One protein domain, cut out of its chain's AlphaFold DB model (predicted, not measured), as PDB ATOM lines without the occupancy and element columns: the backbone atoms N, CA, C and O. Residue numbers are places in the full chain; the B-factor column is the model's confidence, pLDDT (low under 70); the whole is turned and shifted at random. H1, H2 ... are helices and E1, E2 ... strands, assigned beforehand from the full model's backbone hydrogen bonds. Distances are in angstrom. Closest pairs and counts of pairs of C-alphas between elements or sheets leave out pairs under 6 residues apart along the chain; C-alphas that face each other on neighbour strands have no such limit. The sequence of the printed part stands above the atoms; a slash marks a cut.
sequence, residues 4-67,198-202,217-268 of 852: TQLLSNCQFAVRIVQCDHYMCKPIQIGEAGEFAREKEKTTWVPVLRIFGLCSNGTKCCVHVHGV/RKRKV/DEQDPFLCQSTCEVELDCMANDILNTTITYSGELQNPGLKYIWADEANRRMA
ATOM      1  N   THR A   4     108.875  10.013   6.676       59.06
ATOM      2  CA  THR A   4     108.097  10.543   5.545       59.06
ATOM      3  C   THR A   4     107.015   9.573   5.055       59.06
ATOM      4  O   THR A   4     105.909  10.005   4.750       59.06
ATOM      5  N   GLN A   5     107.301   8.263   5.021       61.31
ATOM      6  CA  GLN A   5     106.325   7.219   4.661       61.31
ATOM      7  C   GLN A   5     105.264   7.001   5.747       61.31
ATOM      8  O   GLN A   5     104.130   6.639   5.444       61.31
ATOM      9  N   LEU A   6     105.615   7.210   7.019       68.06
ATOM     10  CA  LEU A   6     104.631   7.189   8.099       68.06
ATOM     11  C   LEU A   6     103.676   8.379   7.967       68.06
ATOM     12  O   LEU A   6     102.465   8.192   8.041       68.06
ATOM     13  N   LEU A   7     104.204   9.579   7.702       67.12
ATOM     14  CA  LEU A   7     103.395  10.786   7.509       67.12
ATOM     15  C   LEU A   7     102.478  10.694   6.277       67.12
ATOM     16  O   LEU A   7     101.333  11.123   6.367       67.12
ATOM     17  N   SER A   8     102.914  10.084   5.166       73.62
ATOM     18  CA  SER A   8     102.046   9.883   3.988       73.62
ATOM     19  C   SER A   8     100.899   8.894   4.221       73.62
ATOM     20  O   SER A   8      99.896   8.951   3.518       73.62
ATOM     21  N   ASN A   9     101.047   7.990   5.194       78.31
ATOM     22  CA  ASN A   9     100.068   6.947   5.517       78.31
ATOM     23  C   ASN A   9      99.221   7.288   6.761       78.31
ATOM     24  O   ASN A   9      98.388   6.482   7.175       78.31
ATOM     25  N   CYS A  10      99.452   8.448   7.379       84.88
ATOM     26  CA  CYS A  10      98.803   8.890   8.606       84.88
ATOM     27  C   CYS A  10      97.605   9.795   8.290       84.88
ATOM     28  O   CYS A  10      97.779  10.947   7.898       84.88
ATOM     29  N   GLN A  11      96.385   9.309   8.528       84.88
ATOM     30  CA  GLN A  11      95.167  10.114   8.398       84.88
ATOM     31  C   GLN A  11      94.977  11.067   9.588       84.88
ATOM     32  O   GLN A  11      94.424  12.154   9.422       84.88
ATOM     33  N   PHE A  12      95.409  10.676  10.793       88.56
ATOM     34  CA  PHE A  12      95.147  11.449  12.009       88.56
ATOM     35  C   PHE A  12      96.258  11.307  13.058       88.56
ATOM     36  O   PHE A  12      96.773  10.212  13.273       88.56
ATOM     37  N   ALA A  13      96.606  12.405  13.737       92.69
ATOM     38  CA  ALA A  13      97.660  12.433  14.753       92.69
ATOM     39  C   ALA A  13      97.201  13.152  16.033       92.69
ATOM     40  O   ALA A  13      96.721  14.288  15.976       92.69
ATOM     41  N   VAL A  14      97.376  12.503  17.189       94.62
ATOM     42  CA  VAL A  14      96.936  13.005  18.505       94.62
ATOM     43  C   VAL A  14      98.055  12.853  19.529       94.62
ATOM     44  O   VAL A  14      98.579  11.760  19.723       94.62
ATOM     45  N   ARG A  15      98.408  13.934  20.229       95.38
ATOM     46  CA  ARG A  15      99.361  13.892  21.342       95.38
ATOM     47  C   ARG A  15      98.748  13.185  22.551       95.38
ATOM     48  O   ARG A  15      97.711  13.622  23.046       95.38
ATOM     49  N   ILE A  16      99.416  12.152  23.054       95.75
ATOM     50  CA  ILE A  16      98.982  11.327  24.188       95.75
ATOM     51  C   ILE A  16      99.175  12.108  25.498       95.75
ATOM     52  O   ILE A  16     100.284  12.173  26.023       95.75
ATOM     53  N   VAL A  17      98.107  12.698  26.049       95.88
ATOM     54  CA  VAL A  17      98.169  13.440  27.329       95.88
ATOM     55  C   VAL A  17      97.780  12.549  28.509       95.88
ATOM     56  O   VAL A  17      98.457  12.551  29.533       95.88
ATOM     57  N   GLN A  18      96.713  11.760  28.368       95.75
ATOM     58  CA  GLN A  18      96.257  10.809  29.384       95.75
ATOM     59  C   GLN A  18      95.634   9.588  28.705       95.75
ATOM     60  O   GLN A  18      94.878   9.739  27.748       95.75
ATOM     61  N   CYS A  19      95.899   8.385  29.220       96.75
ATOM     62  CA  CYS A  19      95.223   7.167  28.781       96.75
ATOM     63  C   CYS A  19      94.516   6.477  29.955       96.75
ATOM     64  O   CYS A  19      95.119   6.269  31.008       96.75
ATOM     65  N   ASP A  20      93.248   6.116  29.769       95.25
ATOM     66  CA  ASP A  20      92.496   5.239  30.669       95.25
ATOM     67  C   ASP A  20      91.874   4.060  29.903       95.25
ATOM     68  O   ASP A  20      92.097   3.893  28.703       95.25
ATOM     69  N   HIS A  21      91.117   3.210  30.597       95.12
ATOM     70  CA  HIS A  21      90.312   2.175  29.959       95.12
ATOM     71  C   HIS A  21      88.927   2.074  30.595       95.12
ATOM     72  O   HIS A  21      88.733   2.366  31.776       95.12
ATOM     73  N   TYR A  22      87.967   1.589  29.815       93.62
ATOM     74  CA  TYR A  22      86.620   1.260  30.269       93.62
ATOM     75  C   TYR A  22      86.159  -0.065  29.661       93.62
ATOM     76  O   TYR A  22      86.719  -0.556  28.684       93.62
ATOM     77  N   MET A  23      85.133  -0.662  30.266       90.44
ATOM     78  CA  MET A  23      84.485  -1.862  29.741       90.44
ATOM     79  C   MET A  23      83.245  -1.460  28.941       90.44
ATOM     80  O   MET A  23      82.389  -0.742  29.462       90.44
ATOM     81  N   CYS A  24      83.091  -1.977  27.723       86.56
ATOM     82  CA  CYS A  24      81.868  -1.828  26.929       86.56
ATOM     83  C   CYS A  24      81.422  -3.172  26.328       86.56
ATOM     84  O   CYS A  24      82.049  -4.208  26.548       86.56
ATOM     85  N   LYS A  25      80.309  -3.177  25.585       83.50
ATOM     86  CA  LYS A  25      79.953  -4.316  24.723       83.50
ATOM     87  C   LYS A  25      80.809  -4.285  23.450       83.50
ATOM     88  O   LYS A  25      81.142  -3.178  23.028       83.50
ATOM     89  N   PRO A  26      81.130  -5.434  22.829       77.94
ATOM     90  CA  PRO A  26      81.848  -5.451  21.560       77.94
ATOM     91  C   PRO A  26      81.098  -4.644  20.495       77.94
ATOM     92  O   PRO A  26      79.908  -4.850  20.240       77.94
ATOM     93  N   ILE A  27      81.829  -3.709  19.902       74.75
ATOM     94  CA  ILE A  27      81.471  -2.946  18.713       74.75
ATOM     95  C   ILE A  27      82.332  -3.555  17.606       74.75
ATOM     96  O   ILE A  27      83.550  -3.613  17.771       74.75
ATOM     97  N   GLN A  28      81.738  -4.061  16.524       65.81
ATOM     98  CA  GLN A  28      82.550  -4.601  15.431       65.81
ATOM     99  C   GLN A  28      83.084  -3.431  14.606       65.81
ATOM    100  O   GLN A  28      82.356  -2.478  14.324       65.81
ATOM    101  N   ILE A  29      84.355  -3.523  14.223       61.09
ATOM    102  CA  ILE A  29      85.012  -2.622  13.280       61.09
ATOM    103  C   ILE A  29      85.483  -3.517  12.135       61.09
ATOM    104  O   ILE A  29      86.387  -4.328  12.320       61.09
ATOM    105  N   GLY A  30      84.770  -3.470  11.010       54.09
ATOM    106  CA  GLY A  30      84.999  -4.320   9.844       54.09
ATOM    107  C   GLY A  30      86.104  -3.797   8.930       54.09
ATOM    108  O   GLY A  30      86.530  -2.648   9.034       54.09
ATOM    109  N   GLU A  31      86.533  -4.638   7.987       43.50
ATOM    110  CA  GLU A  31      87.739  -4.436   7.161       43.50
ATOM    111  C   GLU A  31      87.675  -3.259   6.163       43.50
ATOM    112  O   GLU A  31      88.668  -2.954   5.510       43.50
ATOM    113  N   ALA A  32      86.538  -2.562   6.076       41.38
ATOM    114  CA  ALA A  32      86.346  -1.344   5.282       41.38
ATOM    115  C   ALA A  32      85.931  -0.117   6.124       41.38
ATOM    116  O   ALA A  32      85.468   0.884   5.581       41.38
ATOM    117  N   GLY A  33      86.031  -0.184   7.458       45.31
ATOM    118  CA  GLY A  33      85.461   0.847   8.335       45.31
ATOM    119  C   GLY A  33      83.929   0.800   8.407       45.31
ATOM    120  O   GLY A  33      83.300   1.772   8.820       45.31
ATOM    121  N   GLU A  34      83.313  -0.324   8.036       36.62
ATOM    122  CA  GLU A  34      81.912  -0.616   8.343       36.62
ATOM    123  C   GLU A  34      81.785  -1.126   9.780       36.62
ATOM    124  O   GLU A  34      82.541  -1.994  10.217       36.62
ATOM    125  N   PHE A  35      80.819  -0.608  10.537       49.50
ATOM    126  CA  PHE A  35      80.710  -0.900  11.967       49.50
ATOM    127  C   PHE A  35      79.433  -1.670  12.300       49.50
ATOM    128  O   PHE A  35      78.375  -1.083  12.535       49.50
ATOM    129  N   ALA A  36      79.550  -2.993  12.341       43.03
ATOM    130  CA  ALA A  36      78.462  -3.895  12.688       43.03
ATOM    131  C   ALA A  36      78.343  -4.131  14.213       43.03
ATOM    132  O   ALA A  36      79.141  -3.666  15.033       43.03
ATOM    133  N   ARG A  37      77.294  -4.855  14.616       47.38
ATOM    134  CA  ARG A  37      76.981  -5.157  16.018       47.38
ATOM    135  C   ARG A  37      76.989  -6.662  16.241       47.38
ATOM    136  O   ARG A  37      76.103  -7.367  15.758       47.38
ATOM    137  N   GLU A  38      77.953  -7.136  17.022       46.88
ATOM    138  CA  GLU A  38      78.137  -8.568  17.236       46.88
ATOM    139  C   GLU A  38      76.936  -9.210  17.944       46.88
ATOM    140  O   GLU A  38      76.300  -8.626  18.830       46.88
ATOM    141  N   LYS A  39      76.621 -10.453  17.563       43.53
ATOM    142  CA  LYS A  39      75.490 -11.204  18.127       43.53
ATOM    143  C   LYS A  39      75.801 -11.824  19.502       43.53
ATOM    144  O   LYS A  39      74.875 -12.321  20.146       43.53
ATOM    145  N   GLU A  40      77.036 -11.712  20.007       50.16
ATOM    146  CA  GLU A  40      77.410 -12.014  21.399       50.16
ATOM    147  C   GLU A  40      76.847 -10.971  22.387       50.16
ATOM    148  O   GLU A  40      77.532 -10.093  22.909       50.16
ATOM    149  N   LYS A  41      75.545 -11.067  22.678       52.41
ATOM    150  CA  LYS A  41      74.779 -10.055  23.438       52.41
ATOM    151  C   LYS A  41      75.249  -9.802  24.888       52.41
ATOM    152  O   LYS A  41      74.762  -8.842  25.508       52.41
ATOM    153  N   THR A  42      76.142 -10.637  25.430       61.28
ATOM    154  CA  THR A  42      76.506 -10.719  26.860       61.28
ATOM    155  C   THR A  42      77.983 -10.490  27.191       61.28
ATOM    156  O   THR A  42      78.279 -10.213  28.355       61.28
ATOM    157  N   THR A  43      78.898 -10.588  26.226       73.69
ATOM    158  CA  THR A  43      80.340 -10.398  26.459       73.69
ATOM    159  C   THR A  43      80.658  -8.906  26.632       73.69
ATOM    160  O   THR A  43      79.974  -8.043  26.074       73.69
ATOM    161  N   TRP A  44      81.658  -8.583  27.457       84.81
ATOM    162  CA  TRP A  44      82.170  -7.220  27.639       84.81
ATOM    163  C   TRP A  44      83.663  -7.214  27.323       84.81
ATOM    164  O   TRP A  44      84.377  -8.111  27.770       84.81
ATOM    165  N   VAL A  45      84.112  -6.205  26.584       88.62
ATOM    166  CA  VAL A  45      85.494  -6.042  26.110       88.62
ATOM    167  C   VAL A  45      86.105  -4.760  26.687       88.62
ATOM    168  O   VAL A  45      85.350  -3.839  27.028       88.62
ATOM    169  N   PRO A  46      87.439  -4.683  26.839       93.00
ATOM    170  CA  PRO A  46      88.105  -3.472  27.274       93.00
ATOM    171  C   PRO A  46      88.344  -2.557  26.067       93.00
ATOM    172  O   PRO A  46      88.714  -3.012  24.988       93.00
ATOM    173  N   VAL A  47      88.150  -1.256  26.257       93.50
ATOM    174  CA  VAL A  47      88.473  -0.221  25.268       93.50
ATOM    175  C   VAL A  47      89.302   0.838  25.974       93.50
ATOM    176  O   VAL A  47      88.940   1.301  27.060       93.50
ATOM    177  N   LEU A  48      90.441   1.191  25.383       96.12
ATOM    178  CA  LEU A  48      91.307   2.250  25.894       96.12
ATOM    179  C   LEU A  48      90.789   3.601  25.395       96.12
ATOM    180  O   LEU A  48      90.299   3.705  24.270       96.12
ATOM    181  N   ARG A  49      90.903   4.642  26.220       95.69
ATOM    182  CA  ARG A  49      90.615   6.024  25.824       95.69
ATOM    183  C   ARG A  49      91.870   6.849  25.982       95.69
ATOM    184  O   ARG A  49      92.439   6.898  27.070       95.69
ATOM    185  N   ILE A  50      92.291   7.498  24.908       97.19
ATOM    186  CA  ILE A  50      93.427   8.413  24.902       97.19
ATOM    187  C   ILE A  50      92.868   9.825  24.763       97.19
ATOM    188  O   ILE A  50      92.287  10.184  23.740       97.19
ATOM    189  N   PHE A  51      93.030  10.616  25.817       97.06
ATOM    190  CA  PHE A  51      92.739  12.041  25.824       97.06
ATOM    191  C   PHE A  51      93.987  12.805  25.399       97.06
ATOM    192  O   PHE A  51      95.103  12.500  25.837       97.06
ATOM    193  N   GLY A  52      93.800  13.800  24.538       95.94
ATOM    194  CA  GLY A  52      94.923  14.450  23.887       95.94
ATOM    195  C   GLY A  52      94.575  15.709  23.113       95.94
ATOM    196  O   GLY A  52      93.440  16.190  23.127       95.94
ATOM    197  N   LEU A  53      95.586  16.224  22.421       95.12
ATOM    198  CA  LEU A  53      95.471  17.358  21.510       95.12
ATOM    199  C   LEU A  53      95.833  16.909  20.095       95.12
ATOM    200  O   LEU A  53      96.865  16.267  19.890       95.12
ATOM    201  N   CYS A  54      95.008  17.272  19.120       91.88
ATOM    202  CA  CYS A  54      95.360  17.175  17.708       91.88
ATOM    203  C   CYS A  54      96.516  18.132  17.366       91.88
ATOM    204  O   CYS A  54      96.813  19.065  18.117       91.88
ATOM    205  N   SER A  55      97.141  17.957  16.199       85.44
ATOM    206  CA  SER A  55      98.209  18.847  15.699       85.44
ATOM    207  C   SER A  55      97.805  20.328  15.593       85.44
ATOM    208  O   SER A  55      98.656  21.203  15.722       85.44
ATOM    209  N   ASN A  56      96.512  20.617  15.418       87.81
ATOM    210  CA  ASN A  56      95.930  21.964  15.400       87.81
ATOM    211  C   ASN A  56      95.554  22.517  16.800       87.81
ATOM    212  O   ASN A  56      94.992  23.605  16.892       87.81
ATOM    213  N   GLY A  57      95.809  21.771  17.882       89.50
ATOM    214  CA  GLY A  57      95.473  22.148  19.261       89.50
ATOM    215  C   GLY A  57      94.056  21.786  19.735       89.50
ATOM    216  O   GLY A  57      93.759  21.978  20.914       89.50
ATOM    217  N   THR A  58      93.189  21.238  18.878       93.00
ATOM    218  CA  THR A  58      91.828  20.801  19.250       93.00
ATOM    219  C   THR A  58      91.859  19.625  20.235       93.00
ATOM    220  O   THR A  58      92.637  18.684  20.058       93.00
ATOM    221  N   LYS A  59      90.987  19.631  21.256       95.62
ATOM    222  CA  LYS A  59      90.891  18.529  22.234       95.62
ATOM    223  C   LYS A  59      90.223  17.294  21.633       95.62
ATOM    224  O   LYS A  59      89.066  17.359  21.213       95.62
ATOM    225  N   CYS A  60      90.914  16.160  21.688       95.25
ATOM    226  CA  CYS A  60      90.462  14.885  21.133       95.25
ATOM    227  C   CYS A  60      90.340  13.794  22.209       95.25
ATOM    228  O   CYS A  60      91.168  13.723  23.120       95.25
ATOM    229  N   CYS A  61      89.351  12.910  22.056       95.88
ATOM    230  CA  CYS A  61      89.334  11.588  22.685       95.88
ATOM    231  C   CYS A  61      89.385  10.503  21.597       95.88
ATOM    232  O   CYS A  61      88.579  10.513  20.666       95.88
ATOM    233  N   VAL A  62      90.344   9.587  21.709       95.44
ATOM    234  CA  VAL A  62      90.528   8.437  20.813       95.44
ATOM    235  C   VAL A  62      90.137   7.170  21.565       95.44
ATOM    236  O   VAL A  62      90.722   6.868  22.604       95.44
ATOM    237  N   HIS A  63      89.171   6.421  21.040       94.69
ATOM    238  CA  HIS A  63      88.757   5.116  21.546       94.69
ATOM    239  C   HIS A  63      89.482   4.010  20.765       94.69
ATOM    240  O   HIS A  63      89.189   3.794  19.589       94.69
ATOM    241  N   VAL A  64      90.420   3.314  21.412       94.12
ATOM    242  CA  VAL A  64      91.208   2.232  20.797       94.12
ATOM    243  C   VAL A  64      90.594   0.878  21.145       94.12
ATOM    244  O   VAL A  64      90.506   0.502  22.319       94.12
ATOM    245  N   HIS A  65      90.191   0.137  20.112       91.62
ATOM    246  CA  HIS A  65      89.545  -1.174  20.214       91.62
ATOM    247  C   HIS A  65      90.490  -2.316  19.826       91.62
ATOM    248  O   HIS A  65      91.460  -2.126  19.095       91.62
ATOM    249  N   GLY A  66      90.184  -3.530  20.287       88.94
ATOM    250  CA  GLY A  66      90.897  -4.753  19.891       88.94
ATOM    251  C   GLY A  66      92.143  -5.096  20.719       88.94
ATOM    252  O   GLY A  66      92.681  -6.189  20.552       88.94
ATOM    253  N   VAL A  67      92.564  -4.221  21.635       92.88
ATOM    254  CA  VAL A  67      93.620  -4.492  22.628       92.88
ATOM    255  C   VAL A  67      93.025  -5.290  23.794       92.88
ATOM    256  O   VAL A  67      91.917  -4.993  24.240       92.88
ATOM    257  N   ARG A 198      82.889  10.094  15.979       89.44
ATOM    258  CA  ARG A 198      81.657   9.902  16.753       89.44
ATOM    259  C   ARG A 198      80.672  11.054  16.557       89.44
ATOM    260  O   ARG A 198      81.059  12.214  16.418       89.44
ATOM    261  N   LYS A 199      79.377  10.736  16.585       85.69
ATOM    262  CA  LYS A 199      78.278  11.700  16.446       85.69
ATOM    263  C   LYS A 199      78.002  12.394  17.780       85.69
ATOM    264  O   LYS A 199      77.640  11.760  18.774       85.69
ATOM    265  N   ARG A 200      78.101  13.724  17.803       83.75
ATOM    266  CA  ARG A 200      77.705  14.538  18.962       83.75
ATOM    267  C   ARG A 200      76.183  14.689  18.985       83.75
ATOM    268  O   ARG A 200      75.608  15.153  18.005       83.75
ATOM    269  N   LYS A 201      75.533  14.391  20.118       73.56
ATOM    270  CA  LYS A 201      74.137  14.807  20.345       73.56
ATOM    271  C   LYS A 201      74.071  16.336  20.385       73.56
ATOM    272  O   LYS A 201      74.474  16.946  21.376       73.56
ATOM    273  N   VAL A 202      73.569  16.954  19.318       69.19
ATOM    274  CA  VAL A 202      73.212  18.375  19.321       69.19
ATOM    275  C   VAL A 202      71.975  18.543  20.204       69.19
ATOM    276  O   VAL A 202      70.956  17.890  19.990       69.19
ATOM    277  N   ASP A 217      69.003   7.411  17.742       62.84
ATOM    278  CA  ASP A 217      68.946   6.203  18.563       62.84
ATOM    279  C   ASP A 217      69.876   6.388  19.766       62.84
ATOM    280  O   ASP A 217      71.097   6.467  19.635       62.84
ATOM    281  N   GLU A 218      69.308   6.447  20.970       61.78
ATOM    282  CA  GLU A 218      70.095   6.555  22.197       61.78
ATOM    283  C   GLU A 218      70.909   5.284  22.504       61.78
ATOM    284  O   GLU A 218      71.649   5.258  23.486       61.78
ATOM    285  N   GLN A 219      70.763   4.222  21.703       66.06
ATOM    286  CA  GLN A 219      71.595   3.021  21.711       66.06
ATOM    287  C   GLN A 219      72.645   2.966  20.579       66.06
ATOM    288  O   GLN A 219      73.350   1.954  20.504       66.06
ATOM    289  N   ASP A 220      72.818   4.018  19.762       72.88
ATOM    290  CA  ASP A 220      73.942   4.122  18.814       72.88
ATOM    291  C   ASP A 220      75.287   4.108  19.583       72.88
ATOM    292  O   ASP A 220      75.549   4.997  20.404       72.88
ATOM    293  N   PRO A 221      76.167   3.109  19.368       73.44
ATOM    294  CA  PRO A 221      77.449   3.032  20.065       73.44
ATOM    295  C   PRO A 221      78.451   4.125  19.649       73.44
ATOM    296  O   PRO A 221      79.421   4.332  20.378       73.44
ATOM    297  N   PHE A 222      78.222   4.834  18.536       80.38
ATOM    298  CA  PHE A 222      79.090   5.904  18.015       80.38
ATOM    299  C   PHE A 222      78.712   7.301  18.499       80.38
ATOM    300  O   PHE A 222      79.164   8.297  17.935       80.38
ATOM    301  N   LEU A 223      77.897   7.404  19.544       85.69
ATOM    302  CA  LEU A 223      77.617   8.677  20.196       85.69
ATOM    303  C   LEU A 223      78.817   9.146  21.025       85.69
ATOM    304  O   LEU A 223      79.475   8.343  21.691       85.69
ATOM    305  N   CYS A 224      79.075  10.456  21.019       88.50
ATOM    306  CA  CYS A 224      80.111  11.053  21.863       88.50
ATOM    307  C   CYS A 224      79.861  10.760  23.356       88.50
ATOM    308  O   CYS A 224      78.733  10.886  23.841       88.50
ATOM    309  N   GLN A 225      80.917  10.382  24.080       87.56
ATOM    310  CA  GLN A 225      80.880   9.941  25.486       87.56
ATOM    311  C   GLN A 225      81.713  10.825  26.428       87.56
ATOM    312  O   GLN A 225      81.660  10.637  27.645       87.56
ATOM    313  N   SER A 226      82.476  11.777  25.894       89.88
ATOM    314  CA  SER A 226      83.308  12.723  26.638       89.88
ATOM    315  C   SER A 226      82.826  14.171  26.443       89.88
ATOM    316  O   SER A 226      81.734  14.435  25.938       89.88
ATOM    317  N   THR A 227      83.642  15.134  26.874       90.56
ATOM    318  CA  THR A 227      83.452  16.571  26.626       90.56
ATOM    319  C   THR A 227      84.472  17.153  25.641       90.56
ATOM    320  O   THR A 227      84.497  18.369  25.447       90.56
ATOM    321  N   CYS A 228      85.298  16.314  25.000       91.94
ATOM    322  CA  CYS A 228      86.241  16.729  23.958       91.94
ATOM    323  C   CYS A 228      85.525  17.352  22.747       91.94
ATOM    324  O   CYS A 228      84.315  17.203  22.556       91.94
ATOM    325  N   GLU A 229      86.276  18.077  21.919       91.56
ATOM    326  CA  GLU A 229      85.775  18.735  20.705       91.56
ATOM    327  C   GLU A 229      85.681  17.741  19.538       91.56
ATOM    328  O   GLU A 229      84.689  17.735  18.804       91.56
ATOM    329  N   VAL A 230      86.663  16.842  19.443       92.25
ATOM    330  CA  VAL A 230      86.683  15.691  18.534       92.25
ATOM    331  C   VAL A 230      86.628  14.401  19.351       92.25
ATOM    332  O   VAL A 230      87.292  14.270  20.379       92.25
ATOM    333  N   GLU A 231      85.852  13.431  18.877       94.25
ATOM    334  CA  GLU A 231      85.874  12.054  19.368       94.25
ATOM    335  C   GLU A 231      85.918  11.095  18.183       94.25
ATOM    336  O   GLU A 231      85.215  11.312  17.191       94.25
ATOM    337  N   LEU A 232      86.727  10.043  18.290       91.75
ATOM    338  CA  LEU A 232      86.876   9.041  17.239       91.75
ATOM    339  C   LEU A 232      87.154   7.642  17.794       91.75
ATOM    340  O   LEU A 232      87.662   7.490  18.904       91.75
ATOM    341  N   ASP A 233      86.848   6.631  16.989       91.69
ATOM    342  CA  ASP A 233      87.193   5.225  17.191       91.69
ATOM    343  C   ASP A 233      88.271   4.790  16.181       91.69
ATOM    344  O   ASP A 233      88.237   5.204  15.018       91.69
ATOM    345  N   CYS A 234      89.194   3.926  16.609       91.12
ATOM    346  CA  CYS A 234      90.157   3.226  15.747       91.12
ATOM    347  C   CYS A 234      90.432   1.801  16.267       91.12
ATOM    348  O   CYS A 234      90.233   1.507  17.453       91.12
ATOM    349  N   MET A 235      90.912   0.907  15.403       89.56
ATOM    350  CA  MET A 235      91.427  -0.398  15.825       89.56
ATOM    351  C   MET A 235      92.894  -0.295  16.239       89.56
ATOM    352  O   MET A 235      93.644   0.555  15.762       89.56
ATOM    353  N   ALA A 236      93.335  -1.223  17.086       90.44
ATOM    354  CA  ALA A 236      94.744  -1.400  17.428       90.44
ATOM    355  C   ALA A 236      95.647  -1.526  16.177       90.44
ATOM    356  O   ALA A 236      96.733  -0.955  16.126       90.44
ATOM    357  N   ASN A 237      95.154  -2.199  15.130       88.88
ATOM    358  CA  ASN A 237      95.858  -2.406  13.860       88.88
ATOM    359  C   ASN A 237      96.085  -1.113  13.043       88.88
ATOM    360  O   ASN A 237      96.914  -1.112  12.130       88.88
ATOM    361  N   ASP A 238      95.367  -0.026  13.350       89.81
ATOM    362  CA  ASP A 238      95.496   1.265  12.658       89.81
ATOM    363  C   ASP A 238      96.654   2.117  13.202       89.81
ATOM    364  O   ASP A 238      97.003   3.137  12.601       89.81
ATOM    365  N   ILE A 239      97.253   1.722  14.331       92.25
ATOM    366  CA  ILE A 239      98.329   2.459  15.000       92.25
ATOM    367  C   ILE A 239      99.647   2.272  14.238       92.25
ATOM    368  O   ILE A 239     100.156   1.161  14.088       92.25
ATOM    369  N   LEU A 240     100.229   3.379  13.773       90.88
ATOM    370  CA  LEU A 240     101.426   3.382  12.924       90.88
ATOM    371  C   LEU A 240     102.748   3.435  13.704       90.88
ATOM    372  O   LEU A 240     103.800   3.161  13.120       90.88
ATOM    373  N   ASN A 241     102.718   3.765  14.998       88.62
ATOM    374  CA  ASN A 241     103.904   3.936  15.849       88.62
ATOM    375  C   ASN A 241     104.807   2.687  15.913       88.62
ATOM    376  O   ASN A 241     106.031   2.814  15.953       88.62
ATOM    377  N   THR A 242     104.237   1.484  15.811       78.62
ATOM    378  CA  THR A 242     104.970   0.203  15.701       78.62
ATOM    379  C   THR A 242     105.893   0.130  14.481       78.62
ATOM    380  O   THR A 242     106.903  -0.567  14.497       78.62
ATOM    381  N   THR A 243     105.590   0.875  13.413       68.19
ATOM    382  CA  THR A 243     106.394   0.897  12.180       68.19
ATOM    383  C   THR A 243     107.612   1.829  12.261       68.19
ATOM    384  O   THR A 243     108.399   1.894  11.306       68.19
ATOM    385  N   ILE A 244     107.792   2.540  13.382       65.12
ATOM    386  CA  ILE A 244     108.937   3.414  13.667       65.12
ATOM    387  C   ILE A 244     110.108   2.560  14.170       65.12
ATOM    388  O   ILE A 244     110.402   2.483  15.360       65.12
ATOM    389  N   THR A 245     110.797   1.904  13.240       58.66
ATOM    390  CA  THR A 245     112.059   1.217  13.527       58.66
ATOM    391  C   THR A 245     113.152   2.253  13.793       58.66
ATOM    392  O   THR A 245     113.531   3.004  12.893       58.66
ATOM    393  N   TYR A 246     113.679   2.301  15.016       58.44
ATOM    394  CA  TYR A 246     114.778   3.197  15.381       58.44
ATOM    395  C   TYR A 246     116.125   2.617  14.922       58.44
ATOM    396  O   TYR A 246     116.810   1.922  15.664       58.44
ATOM    397  N   SER A 247     116.506   2.896  13.675       50.16
ATOM    398  CA  SER A 247     117.800   2.505  13.104       50.16
ATOM    399  C   SER A 247     118.919   3.464  13.543       50.16
ATOM    400  O   SER A 247     119.279   4.381  12.802       50.16
ATOM    401  N   GLY A 248     119.446   3.286  14.755       53.12
ATOM    402  CA  GLY A 248     120.555   4.084  15.285       53.12
ATOM    403  C   GLY A 248     121.180   3.482  16.545       53.12
ATOM    404  O   GLY A 248     120.635   2.553  17.131       53.12
ATOM    405  N   GLU A 249     122.318   4.032  16.967       55.28
ATOM    406  CA  GLU A 249     123.134   3.526  18.089       55.28
ATOM    407  C   GLU A 249     122.429   3.616  19.459       55.28
ATOM    408  O   GLU A 249     122.768   2.904  20.403       55.28
ATOM    409  N   LEU A 250     121.412   4.477  19.574       59.56
ATOM    410  CA  LEU A 250     120.602   4.647  20.778       59.56
ATOM    411  C   LEU A 250     119.531   3.554  20.888       59.56
ATOM    412  O   LEU A 250     118.391   3.735  20.461       59.56
ATOM    413  N   GLN A 251     119.888   2.447  21.542       65.88
ATOM    414  CA  GLN A 251     118.987   1.317  21.820       65.88
ATOM    415  C   GLN A 251     117.737   1.702  22.644       65.88
ATOM    416  O   GLN A 251     116.727   1.006  22.583       65.88
ATOM    417  N   ASN A 252     117.773   2.814  23.394       76.12
ATOM    418  CA  ASN A 252     116.595   3.390  24.047       76.12
ATOM    419  C   ASN A 252     116.046   4.577  23.223       76.12
ATOM    420  O   ASN A 252     116.642   5.660  23.255       76.12
ATOM    421  N   PRO A 253     114.892   4.429  22.543       73.00
ATOM    422  CA  PRO A 253     114.317   5.483  21.706       73.00
ATOM    423  C   PRO A 253     113.840   6.714  22.486       73.00
ATOM    424  O   PRO A 253     113.843   7.810  21.930       73.00
ATOM    425  N   GLY A 254     113.500   6.584  23.774       73.56
ATOM    426  CA  GLY A 254     113.104   7.723  24.612       73.56
ATOM    427  C   GLY A 254     114.227   8.752  24.787       73.56
ATOM    428  O   GLY A 254     113.964   9.949  24.887       73.56
ATOM    429  N   LEU A 255     115.493   8.313  24.729       80.94
ATOM    430  CA  LEU A 255     116.651   9.211  24.776       80.94
ATOM    431  C   LEU A 255     116.802  10.052  23.500       80.94
ATOM    432  O   LEU A 255     117.401  11.123  23.555       80.94
ATOM    433  N   LYS A 256     116.250   9.613  22.358       78.19
ATOM    434  CA  LYS A 256     116.364  10.325  21.072       78.19
ATOM    435  C   LYS A 256     115.831  11.756  21.164       78.19
ATOM    436  O   LYS A 256     116.446  12.665  20.617       78.19
ATOM    437  N   TYR A 257     114.711  11.956  21.858       80.12
ATOM    438  CA  TYR A 257     114.112  13.280  22.030       80.12
ATOM    439  C   TYR A 257     114.983  14.200  22.897       80.12
ATOM    440  O   TYR A 257     115.135  15.371  22.567       80.12
ATOM    441  N   ILE A 258     115.625  13.658  23.937       86.12
ATOM    442  CA  ILE A 258     116.548  14.399  24.813       86.12
ATOM    443  C   ILE A 258     117.810  14.810  24.037       86.12
ATOM    444  O   ILE A 258     118.232  15.961  24.103       86.12
ATOM    445  N   TRP A 259     118.384  13.897  23.247       84.06
ATOM    446  CA  TRP A 259     119.540  14.198  22.396       84.06
ATOM    447  C   TRP A 259     119.220  15.206  21.286       84.06
ATOM    448  O   TRP A 259     120.051  16.060  20.987       84.06
ATOM    449  N   ALA A 260     118.019  15.150  20.705       84.06
ATOM    450  CA  ALA A 260     117.566  16.139  19.730       84.06
ATOM    451  C   ALA A 260     117.389  17.534  20.358       84.06
ATOM    452  O   ALA A 260     117.765  18.527  19.739       84.06
ATOM    453  N   ASP A 261     116.868  17.621  21.585       88.00
ATOM    454  CA  ASP A 261     116.726  18.891  22.305       88.00
ATOM    455  C   ASP A 261     118.089  19.495  22.692       88.00
ATOM    456  O   ASP A 261     118.343  20.670  22.430       88.00
ATOM    457  N   GLU A 262     119.028  18.681  23.187       87.38
ATOM    458  CA  GLU A 262     120.414  19.105  23.450       87.38
ATOM    459  C   GLU A 262     121.132  19.570  22.169       87.38
ATOM    460  O   GLU A 262     121.835  20.584  22.186       87.38
ATOM    461  N   ALA A 263     120.923  18.890  21.036       86.75
ATOM    462  CA  ALA A 263     121.440  19.326  19.738       86.75
ATOM    463  C   ALA A 263     120.825  20.667  19.295       86.75
ATOM    464  O   ALA A 263     121.553  21.562  18.861       86.75
ATOM    465  N   ASN A 264     119.510  20.856  19.461       89.19
ATOM    466  CA  ASN A 264     118.835  22.129  19.183       89.19
ATOM    467  C   ASN A 264     119.369  23.262  20.073       89.19
ATOM    468  O   ASN A 264     119.665  24.351  19.578       89.19
ATOM    469  N   ARG A 265     119.559  22.995  21.371       90.81
ATOM    470  CA  ARG A 265     120.128  23.937  22.346       90.81
ATOM    471  C   ARG A 265     121.557  24.348  21.976       90.81
ATOM    472  O   ARG A 265     121.900  25.525  22.097       90.81
ATOM    473  N   ARG A 266     122.375  23.410  21.484       88.94
ATOM    474  CA  ARG A 266     123.727  23.673  20.951       88.94
ATOM    475  C   ARG A 266     123.693  24.547  19.707       88.94
ATOM    476  O   ARG A 266     124.340  25.589  19.708       88.94
ATOM    477  N   MET A 267     122.882  24.195  18.708       89.06
ATOM    478  CA  MET A 267     122.736  24.986  17.477       89.06
ATOM    479  C   MET A 267     122.252  26.414  17.771       89.06
ATOM    480  O   MET A 267     122.816  27.372  17.248       89.06
ATOM    481  N   ALA A 268     121.285  26.582  18.680       91.38
ATOM    482  CA  ALA A 268     120.827  27.896  19.147       91.38
ATOM    483  C   ALA A 268     121.903  28.687  19.925       91.38
ATOM    484  O   ALA A 268     121.844  29.913  19.984       91.38
TER     485      ALA A 268
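This is residues 4 to 67, 198 to 202 and 217 to 268 of the 852 residues of the protein "DNA polymerase zeta catalytic subunit" of Trichinella papuae (UniProt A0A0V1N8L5). What is the main picture? A strongly twisted wall of four strands, E1 to E4, has no named helix on it; after E4 a long unnamed stretch leads away to H2, an arm whose residues 260 to 268 stick out. What makes it up? The printed part has 121 residues, 56 of them, under half, in named elements, in the order H1 E1 E2 E3 E4 H2; the class is mixed, helices and strands. The sheet order is E1 E2 E3 E4, mixed, and the whole is loose, radius of gyration of the C-alphas 18.0 A, spanning 57 by 30 by 26 A.

How do the strands pair? E1, residues 12 to 24, E2, residues 45 to 54, and E3, residues 59 to 65, form a meander, each strand the antiparallel neighbour of the one before; N 20 and O 49 are 2.9 A apart and N 50 and O 62 2.9 A, within hydrogen-bond range. E4, residues 230 to 235, is parallel to E3 at 21 degrees, with N 63 and O 232 2.8 A apart. Where are the helices? H1, residues 4 to 8, and H2, residues 254 to 268, are not on the sheet and are apart. Every O i to N i+4 pair is within hydrogen-bond range in H1, and 10 of 11 in H2.

Where does the sheet begin? C-alpha 12 of E1 is at (95.147, 11.449, 12.009); E1 bends by 102 degrees at residue 15. How long are the elements? E1 measures 24.0 A, E2 26.6 A, E3 19.9 A, E4 17.0 A, H1 6.3 A and H2 22.3 A, ending at (120.827, 27.896, 19.147).

Where are the cuts and long links? C-alphas 67 and 198 are 19.6 A apart across one cut, and 202 and 217 12.9 A across the other; E1 to E2 and E4 to H2 are long links. Where is confidence low? Residues 28 to 42 and 243 to 251 are among those under 70.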